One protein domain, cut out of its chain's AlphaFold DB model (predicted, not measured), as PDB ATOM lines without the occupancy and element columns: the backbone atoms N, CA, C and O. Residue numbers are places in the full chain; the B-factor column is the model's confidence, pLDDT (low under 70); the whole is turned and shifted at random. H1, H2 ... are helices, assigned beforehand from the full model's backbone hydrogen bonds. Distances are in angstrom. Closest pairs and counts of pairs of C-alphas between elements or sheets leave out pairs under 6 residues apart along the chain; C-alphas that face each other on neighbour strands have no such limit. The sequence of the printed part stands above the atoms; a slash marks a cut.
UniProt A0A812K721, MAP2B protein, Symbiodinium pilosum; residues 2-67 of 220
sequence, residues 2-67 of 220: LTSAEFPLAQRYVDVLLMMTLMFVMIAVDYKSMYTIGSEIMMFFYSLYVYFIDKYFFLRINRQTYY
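AT A GLANCE: This is residues 2 to 67 of the 220 residues of the protein "MAP2B protein" of Symbiodinium pilosum (UniProt A0A812K721). The printed part is a long helical hairpin: H1 runs out along the rod, a turn at residues 31 to 33 folds the backbone back, and H2 returns beside it. The two helices lie side by side, their lines only 10 degrees from each other, but touch only near the turn, with residues 23 to 30 of H1 and 36 to 40 of H2; the two end stretches of the printed part, residues 2 to 8 and 61 to 67, lie at the end away from the turn. The printed part has 66 residues with two named helices, H1 then H2, and no named strand; the class is all helix. The whole is loose, with a radius of gyration of the C-alphas of 15.5 A, and its C-alphas span 50 by 19 by 18 A.

HOW THE PARTS SIT: H1, residues 9 to 30, and H2, residues 34 to 60, form a helical hairpin. Their lines stand at a shallow tilt of 10 degrees, and they run opposite ways. They touch, with residues 23 to 30 of H1 alone and residues 36 to 40 of H2 alone; the closest C-alphas are those of Met 26 and Thr 36, 6.1 A apart. Centre to centre the helices are 12.7 A apart. In H1 and H2 every O i to N i+4 pair is within hydrogen-bond range.

IN THESE COORDINATES: H1 begins at C-alpha 9, at (77.118, -9.838, 55.132), and is 31.8 A long from first to last C-alpha. H2, the longest helix with 27 residues, begins at C-alpha 34, at (53.569, -9.761, 77.846), and ends at C-alpha 60, at (85.424, 2.540, 59.755), 38.6 A away.

THE WHOLE: The outline is a rod, and the two C-alphas farthest apart are those of Leu 2 and Lys 32, at 51.4 A. The link from H1 to H2 has 3 residues and is tight; residues 29 to 34 stand free. The printed part has no cut. The mean pLDDT of the printed part is 86.3, and it is under 70 at residues 2 to 4 and 63 to 67.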
ATOM      1  N   LEU A   2      98.271 -10.597  55.536       52.06
ATOM      2  CA  LEU A   2      97.051 -10.764  56.333       52.06
ATOM      3  C   LEU A   2      95.934 -10.076  55.547       52.06
ATOM      4  O   LEU A   2      95.921  -8.852  55.453       52.06
ATOM      5  N   THR A   3      95.073 -10.851  54.896       62.12
ATOM      6  CA  THR A   3      93.880 -10.320  54.230       62.12
ATOM      7  C   THR A   3      92.999  -9.649  55.283       62.12
ATOM      8  O   THR A   3      92.748 -10.236  56.336       62.12
ATOM      9  N   SER A   4      92.575  -8.405  55.046       65.62
ATOM     10  CA  SER A   4      91.646  -7.715  55.946       65.62
ATOM     11  C   SER A   4      90.365  -8.531  56.095       65.62
ATOM     12  O   SER A   4      89.891  -9.089  55.108       65.62
ATOM     13  N   ALA A   5      89.808  -8.595  57.307       72.25
ATOM     14  CA  ALA A   5      88.553  -9.298  57.539       72.25
ATOM     15  C   ALA A   5      87.438  -8.704  56.661       72.25
ATOM     16  O   ALA A   5      87.257  -7.486  56.609       72.25
ATOM     17  N   GLU A   6      86.719  -9.573  55.956       79.88
ATOM     18  CA  GLU A   6      85.566  -9.190  55.150       79.88
ATOM     19  C   GLU A   6      84.359  -8.919  56.051       79.88
ATOM     20  O   GLU A   6      84.187  -9.547  57.101       79.88
ATOM     21  N   PHE A   7      83.494  -7.989  55.643       83.00
ATOM     22  CA  PHE A   7      82.239  -7.771  56.355       83.00
ATOM     23  C   PHE A   7      81.336  -9.008  56.185       83.00
ATOM     24  O   PHE A   7      81.019  -9.354  55.044       83.00
ATOM     25  N   PRO A   8      80.888  -9.665  57.274       86.81
ATOM     26  CA  PRO A   8      80.170 -10.940  57.208       86.81
ATOM     27  C   PRO A   8      78.690 -10.746  56.827       86.81
ATOM     28  O   PRO A   8      77.777 -11.065  57.587       86.81
ATOM     29  N   LEU A   9      78.443 -10.213  55.629       84.62
ATOM     30  CA  LEU A   9      77.118  -9.838  55.132       84.62
ATOM     31  C   LEU A   9      76.133 -11.018  55.152       84.62
ATOM     32  O   LEU A   9      75.033 -10.893  55.682       84.62
ATOM     33  N   ALA A  10      76.531 -12.169  54.604       85.81
ATOM     34  CA  ALA A  10      75.671 -13.350  54.525       85.81
ATOM     35  C   ALA A  10      75.244 -13.844  55.915       85.81
ATOM     36  O   ALA A  10      74.074 -14.154  56.128       85.81
ATOM     37  N   GLN A  11      76.175 -13.848  56.875       90.06
ATOM     38  CA  GLN A  11      75.874 -14.204  58.257       90.06
ATOM     39  C   GLN A  11      74.857 -13.232  58.864       90.06
ATOM     40  O   GLN A  11      73.872 -13.677  59.442       90.06
ATOM     41  N   ARG A  12      75.028 -11.918  58.656       89.25
ATOM     42  CA  ARG A  12      74.065 -10.912  59.132       89.25
ATOM     43  C   ARG A  12      72.665 -11.118  58.561       89.25
ATOM     44  O   ARG A  12      71.701 -11.022  59.314       89.25
ATOM     45  N   TYR A  13      72.539 -11.435  57.273       88.31
ATOM     46  CA  TYR A  13      71.236 -11.739  56.671       88.31
ATOM     47  C   TYR A  13      70.571 -12.957  57.311       88.31
ATOM     48  O   TYR A  13      69.388 -12.899  57.643       88.31
ATOM     49  N   VAL A  14      71.321 -14.046  57.502       91.06
ATOM     50  CA  VAL A  14      70.798 -15.274  58.117       91.06
ATOM     51  C   VAL A  14      70.398 -15.032  59.571       91.06
ATOM     52  O   VAL A  14      69.318 -15.458  59.975       91.06
ATOM     53  N   ASP A  15      71.213 -14.303  60.336       92.25
ATOM     54  CA  ASP A  15      70.918 -13.960  61.729       92.25
ATOM     55  C   ASP A  15      69.628 -13.132  61.828       92.25
ATOM     56  O   ASP A  15      68.735 -13.462  62.609       92.25
ATOM     57  N   VAL A  16      69.482 -12.089  61.002       91.12
ATOM     58  CA  VAL A  16      68.269 -11.252  60.975       91.12
ATOM     59  C   VAL A  16      67.045 -12.073  60.575       91.12
ATOM     60  O   VAL A  16      66.004 -11.972  61.223       91.12
ATOM     61  N   LEU A  17      67.167 -12.922  59.554       91.62
ATOM     62  CA  LEU A  17      66.086 -13.797  59.108       91.62
ATOM     63  C   LEU A  17      65.654 -14.772  60.214       91.62
ATOM     64  O   LEU A  17      64.456 -14.964  60.435       91.62
ATOM     65  N   LEU A  18      66.612 -15.373  60.923       93.56
ATOM     66  CA  LEU A  18      66.339 -16.281  62.034       93.56
ATOM     67  C   LEU A  18      65.610 -15.553  63.166       93.56
ATOM     68  O   LEU A  18      64.599 -16.051  63.658       93.56
ATOM     69  N   MET A  19      66.078 -14.361  63.541       93.00
ATOM     70  CA  MET A  19      65.447 -13.560  64.591       93.00
ATOM     71  C   MET A  19      64.031 -13.124  64.204       93.00
ATOM     72  O   MET A  19      63.116 -13.233  65.019       93.00
ATOM     73  N   MET A  20      63.811 -12.709  62.952       91.44
ATOM     74  CA  MET A  20      62.467 -12.414  62.439       91.44
ATOM     75  C   MET A  20      61.558 -13.645  62.454       91.44
ATOM     76  O   MET A  20      60.391 -13.552  62.827       91.44
ATOM     77  N   THR A  21      62.088 -14.810  62.084       93.19
ATOM     78  CA  THR A  21      61.331 -16.068  62.115       93.19
ATOM     79  C   THR A  21      60.915 -16.409  63.543       93.19
ATOM     80  O   THR A  21      59.748 -16.707  63.777       93.19
ATOM     81  N   LEU A  22      61.832 -16.309  64.511       93.06
ATOM     82  CA  LEU A  22      61.531 -16.523  65.929       93.06
ATOM     83  C   LEU A  22      60.458 -15.556  66.436       93.06
ATOM     84  O   LEU A  22      59.516 -15.994  67.094       93.06
ATOM     85  N   MET A  23      60.556 -14.273  66.078       92.50
ATOM     86  CA  MET A  23      59.553 -13.265  66.429       92.50
ATOM     87  C   MET A  23      58.168 -13.647  65.910       92.50
ATOM     88  O   MET A  23      57.205 -13.714  66.673       92.50
ATOM     89  N   PHE A  24      58.066 -14.011  64.635       93.00
ATOM     90  CA  PHE A  24      56.787 -14.398  64.049       93.00
ATOM     91  C   PHE A  24      56.240 -15.712  64.603       93.00
ATOM     92  O   PHE A  24      55.026 -15.829  64.750       93.00
ATOM     93  N   VAL A  25      57.095 -16.667  64.990       92.00
ATOM     94  CA  VAL A  25      56.657 -17.848  65.754       92.00
ATOM     95  C   VAL A  25      56.062 -17.427  67.099       92.00
ATOM     96  O   VAL A  25      54.998 -17.921  67.467       92.00
ATOM     97  N   MET A  26      56.694 -16.503  67.827       92.62
ATOM     98  CA  MET A  26      56.176 -16.029  69.116       92.62
ATOM     99  C   MET A  26      54.823 -15.322  68.969       92.62
ATOM    100  O   MET A  26      53.900 -15.632  69.723       92.62
ATOM    101  N   ILE A  27      54.667 -14.447  67.966       91.69
ATOM    102  CA  ILE A  27      53.373 -13.821  67.635       91.69
ATOM    103  C   ILE A  27      52.329 -14.891  67.293       91.69
ATOM    104  O   ILE A  27      51.202 -14.842  67.783       91.69
ATOM    105  N   ALA A  28      52.695 -15.863  66.454       89.25
ATOM    106  CA  ALA A  28      51.804 -16.925  65.998       89.25
ATOM    107  C   ALA A  28      51.312 -17.831  67.139       89.25
ATOM    108  O   ALA A  28      50.187 -18.333  67.069       89.25
ATOM    109  N   VAL A  29      52.144 -18.062  68.159       89.88
ATOM    110  CA  VAL A  29      51.814 -18.908  69.315       89.88
ATOM    111  C   VAL A  29      51.003 -18.140  70.356       89.88
ATOM    112  O   VAL A  29      49.946 -18.616  70.764       89.88
ATOM    113  N   ASP A  30      51.482 -16.974  70.795       91.00
ATOM    114  CA  ASP A  30      50.803 -16.174  71.817       91.00
ATOM    115  C   ASP A  30      51.130 -14.683  71.683       91.00
ATOM    116  O   ASP A  30      52.019 -14.136  72.340       91.00
ATOM    117  N   TYR A  31      50.356 -13.995  70.850       89.81
ATOM    118  CA  TYR A  31      50.467 -12.553  70.649       89.81
ATOM    119  C   TYR A  31      50.013 -11.704  71.851       89.81
ATOM    120  O   TYR A  31      50.304 -10.509  71.892       89.81
ATOM    121  N   LYS A  32      49.265 -12.273  72.811       90.81
ATOM    122  CA  LYS A  32      48.747 -11.531  73.978       90.81
ATOM    123  C   LYS A  32      49.709 -11.563  75.157       90.81
ATOM    124  O   LYS A  32      49.582 -10.746  76.069       90.81
ATOM    125  N   SER A  33      50.645 -12.506  75.155       95.31
ATOM    126  CA  SER A  33      51.655 -12.621  76.193       95.31
ATOM    127  C   SER A  33      52.495 -11.349  76.304       95.31
ATOM    128  O   SER A  33      53.060 -10.855  75.326       95.31
ATOM    129  N   MET A  34      52.650 -10.860  77.536       95.00
ATOM    130  CA  MET A  34      53.569  -9.761  77.846       95.00
ATOM    131  C   MET A  34      55.015 -10.105  77.471       95.00
ATOM    132  O   MET A  34      55.785  -9.207  77.137       95.00
ATOM    133  N   TYR A  35      55.381 -11.394  77.472       94.06
ATOM    134  CA  TYR A  35      56.695 -11.845  77.015       94.06
ATOM    135  C   TYR A  35      56.889 -11.602  75.517       94.06
ATOM    136  O   TYR A  35      57.954 -11.135  75.122       94.06
ATOM    137  N   THR A  36      55.862 -11.851  74.699       93.56
ATOM    138  CA  THR A  36      55.901 -11.604  73.251       93.56
ATOM    139  C   THR A  36      56.047 -10.114  72.967       93.56
ATOM    140  O   THR A  36      56.986  -9.708  72.286       93.56
ATOM    141  N   ILE A  37      55.218  -9.275  73.594       93.75
ATOM    142  CA  ILE A  37      55.305  -7.812  73.452       93.75
ATOM    143  C   ILE A  37      56.673  -7.291  73.919       93.75
ATOM    144  O   ILE A  37      57.299  -6.477  73.242       93.75
ATOM    145  N   GLY A  38      57.172  -7.779  75.058       95.69
ATOM    146  CA  GLY A  38      58.495  -7.419  75.564       95.69
ATOM    147  C   GLY A  38      59.624  -7.834  74.618       95.69
ATOM    148  O   GLY A  38      60.562  -7.062  74.414       95.69
ATOM    149  N   SER A  39      59.524  -9.018  74.008       93.50
ATOM    150  CA  SER A  39      60.510  -9.508  73.040       93.50
ATOM    151  C   SER A  39      60.544  -8.675  71.757       93.50
ATOM    152  O   SER A  39      61.636  -8.355  71.301       93.50
ATOM    153  N   GLU A  40      59.392  -8.225  71.246       91.94
ATOM    154  CA  GLU A  40      59.300  -7.322  70.084       91.94
ATOM    155  C   GLU A  40      60.016  -5.995  70.350       91.94
ATOM    156  O   GLU A  40      60.833  -5.530  69.553       91.94
ATOM    157  N   ILE A  41      59.765  -5.398  71.518       95.50
ATOM    158  CA  ILE A  41      60.404  -4.139  71.922       95.50
ATOM    159  C   ILE A  41      61.922  -4.324  72.039       95.50
ATOM    160  O   ILE A  41      62.691  -3.503  71.535       95.50
ATOM    161  N   MET A  42      62.372  -5.407  72.675       94.62
ATOM    162  CA  MET A  42      63.801  -5.706  72.795       94.62
ATOM    163  C   MET A  42      64.449  -5.965  71.433       94.62
ATOM    164  O   MET A  42      65.550  -5.475  71.182       94.62
ATOM    165  N   MET A  43      63.764  -6.668  70.532       92.81
ATOM    166  CA  MET A  43      64.245  -6.934  69.179       92.81
ATOM    167  C   MET A  43      64.342  -5.652  68.348       92.81
ATOM    168  O   MET A  43      65.300  -5.477  67.591       92.81
ATOM    169  N   PHE A  44      63.409  -4.715  68.523       93.31
ATOM    170  CA  PHE A  44      63.486  -3.392  67.909       93.31
ATOM    171  C   PHE A  44      64.749  -2.639  68.354       93.31
ATOM    172  O   PHE A  44      65.520  -2.166  67.514       93.31
ATOM    173  N   PHE A  45      65.024  -2.587  69.661       96.19
ATOM    174  CA  PHE A  45      66.247  -1.959  70.174       96.19
ATOM    175  C   PHE A  45      67.515  -2.683  69.721       96.19
ATOM    176  O   PHE A  45      68.491  -2.030  69.349       96.19
ATOM    177  N   TYR A  46      67.498  -4.015  69.703       94.44
ATOM    178  CA  TYR A  46      68.603  -4.818  69.189       94.44
ATOM    179  C   TYR A  46      68.871  -4.523  67.709       94.44
ATOM    180  O   TYR A  46      70.019  -4.312  67.326       94.44
ATOM    181  N   SER A  47      67.825  -4.411  66.891       92.38
ATOM    182  CA  SER A  47      67.939  -4.090  65.464       92.38
ATOM    183  C   SER A  47      68.534  -2.700  65.239       92.38
ATOM    184  O   SER A  47      69.422  -2.539  64.401       92.38
ATOM    185  N   LEU A  48      68.111  -1.699  66.022       95.19
ATOM    186  CA  LEU A  48      68.717  -0.364  65.994       95.19
ATOM    187  C   LEU A  48      70.197  -0.416  66.382       95.19
ATOM    188  O   LEU A  48      71.038   0.155  65.688       95.19
ATOM    189  N   TYR A  49      70.521  -1.116  67.469       95.31
ATOM    190  CA  TYR A  49      71.894  -1.283  67.932       95.31
ATOM    191  C   TYR A  49      72.780  -1.932  66.860       95.31
ATOM    192  O   TYR A  49      73.818  -1.368  66.505       95.31
ATOM    193  N   VAL A  50      72.350  -3.065  66.296       93.56
ATOM    194  CA  VAL A  50      73.077  -3.773  65.233       93.56
ATOM    195  C   VAL A  50      73.228  -2.886  64.004       93.56
ATOM    196  O   VAL A  50      74.329  -2.802  63.474       93.56
ATOM    197  N   TYR A  51      72.189  -2.153  63.597       92.50
ATOM    198  CA  TYR A  51      72.280  -1.225  62.469       92.50
ATOM    199  C   TYR A  51      73.375  -0.171  62.674       92.50
ATOM    200  O   TYR A  51      74.190   0.050  61.778       92.50
ATOM    201  N   PHE A  52      73.438   0.471  63.844       93.94
ATOM    202  CA  PHE A  52      74.464   1.482  64.112       93.94
ATOM    203  C   PHE A  52      75.868   0.884  64.213       93.94
ATOM    204  O   PHE A  52      76.812   1.475  63.686       93.94
ATOM    205  N   ILE A  53      76.012  -0.277  64.852       92.75
ATOM    206  CA  ILE A  53      77.295  -0.975  64.982       92.75
ATOM    207  C   ILE A  53      77.795  -1.466  63.627       92.75
ATOM    208  O   ILE A  53      78.941  -1.199  63.270       92.75
ATOM    209  N   ASP A  54      76.946  -2.115  62.837       89.88
ATOM    210  CA  ASP A  54      77.310  -2.597  61.508       89.88
ATOM    211  C   ASP A  54      77.595  -1.430  60.574       89.88
ATOM    212  O   ASP A  54      78.585  -1.467  59.849       89.88
ATOM    213  N   LYS A  55      76.823  -0.339  60.649       86.19
ATOM    214  CA  LYS A  55      77.138   0.902  59.933       86.19
ATOM    215  C   LYS A  55      78.500   1.451  60.346       86.19
ATOM    216  O   LYS A  55      79.278   1.842  59.479       86.19
ATOM    217  N   TYR A  56      78.815   1.473  61.639       85.69
ATOM    218  CA  TYR A  56      80.113   1.923  62.136       85.69
ATOM    219  C   TYR A  56      81.253   1.024  61.636       85.69
ATOM    220  O   TYR A  56      82.214   1.527  61.057       85.69
ATOM    221  N   PHE A  57      81.139  -0.296  61.781       84.06
ATOM    222  CA  PHE A  57      82.149  -1.253  61.320       84.06
ATOM    223  C   PHE A  57      82.324  -1.229  59.810       84.06
ATOM    224  O   PHE A  57      83.454  -1.199  59.317       84.06
ATOM    225  N   PHE A  58      81.221  -1.161  59.073       80.94
ATOM    226  CA  PHE A  58      81.230  -0.992  57.634       80.94
ATOM    227  C   PHE A  58      81.966   0.292  57.247       80.94
ATOM    228  O   PHE A  58      82.842   0.234  56.393       80.94
ATOM    229  N   LEU A  59      81.666   1.431  57.877       77.88
ATOM    230  CA  LEU A  59      82.249   2.738  57.539       77.88
ATOM    231  C   LEU A  59      83.631   3.021  58.134       77.88
ATOM    232  O   LEU A  59      84.201   4.051  57.795       77.88
ATOM    233  N   ARG A  60      84.151   2.224  59.071       76.81
ATOM    234  CA  ARG A  60      85.424   2.540  59.755       76.81
ATOM    235  C   ARG A  60      86.448   1.416  59.703       76.81
ATOM    236  O   ARG A  60      87.630   1.713  59.567       76.81
ATOM    237  N   ILE A  61      86.013   0.160  59.764       76.44
ATOM    238  CA  ILE A  61      86.911  -0.997  59.889       76.44
ATOM    239  C   ILE A  61      87.064  -1.726  58.553       76.44
ATOM    240  O   ILE A  61      88.182  -1.974  58.105       76.44
ATOM    241  N   ASN A  62      85.951  -2.031  57.884       72.88
ATOM    242  CA  ASN A  62      85.974  -2.861  56.680       72.88
ATOM    243  C   ASN A  62      86.349  -2.031  55.447       72.88
ATOM    244  O   ASN A  62      85.520  -1.301  54.896       72.88
ATOM    245  N   ARG A  63      87.614  -2.152  55.019       62.56
ATOM    246  CA  ARG A  63      88.141  -1.513  53.800       62.56
ATOM    247  C   ARG A  63      87.654  -2.200  52.524       62.56
ATOM    248  O   ARG A  63      87.252  -1.510  51.589       62.56
ATOM    249  N   GLN A  64      87.660  -3.533  52.509       62.16
ATOM    250  CA  GLN A  64      87.253  -4.339  51.361       62.16
ATOM    251  C   GLN A  64      85.797  -4.779  51.505       62.16
ATOM    252  O   GLN A  64      85.410  -5.395  52.498       62.16
ATOM    253  N   THR A  65      84.981  -4.445  50.509       58.94
ATOM    254  CA  THR A  65      83.589  -4.888  50.408       58.94
ATOM    255  C   THR A  65      83.300  -5.261  48.967       58.94
ATOM    256  O   THR A  65      83.427  -4.414  48.083       58.94
ATOM    257  N   TYR A  66      82.917  -6.513  48.739       64.00
ATOM    258  CA  TYR A  66      82.465  -6.981  47.434       64.00
ATOM    259  C   TYR A  66      81.008  -6.582  47.209       64.00
ATOM    260  O   TYR A  66      80.234  -6.452  48.161       64.00
ATOM    261  N   TYR A  67      80.638  -6.371  45.947       57.59
ATOM    262  CA  TYR A  67      79.244  -6.147  45.588       57.59
ATOM    263  C   TYR A  67      78.411  -7.368  45.968       57.59
ATOM    264  O   TYR A  67      78.823  -8.509  45.752       57.59
TER     265      TYR A  67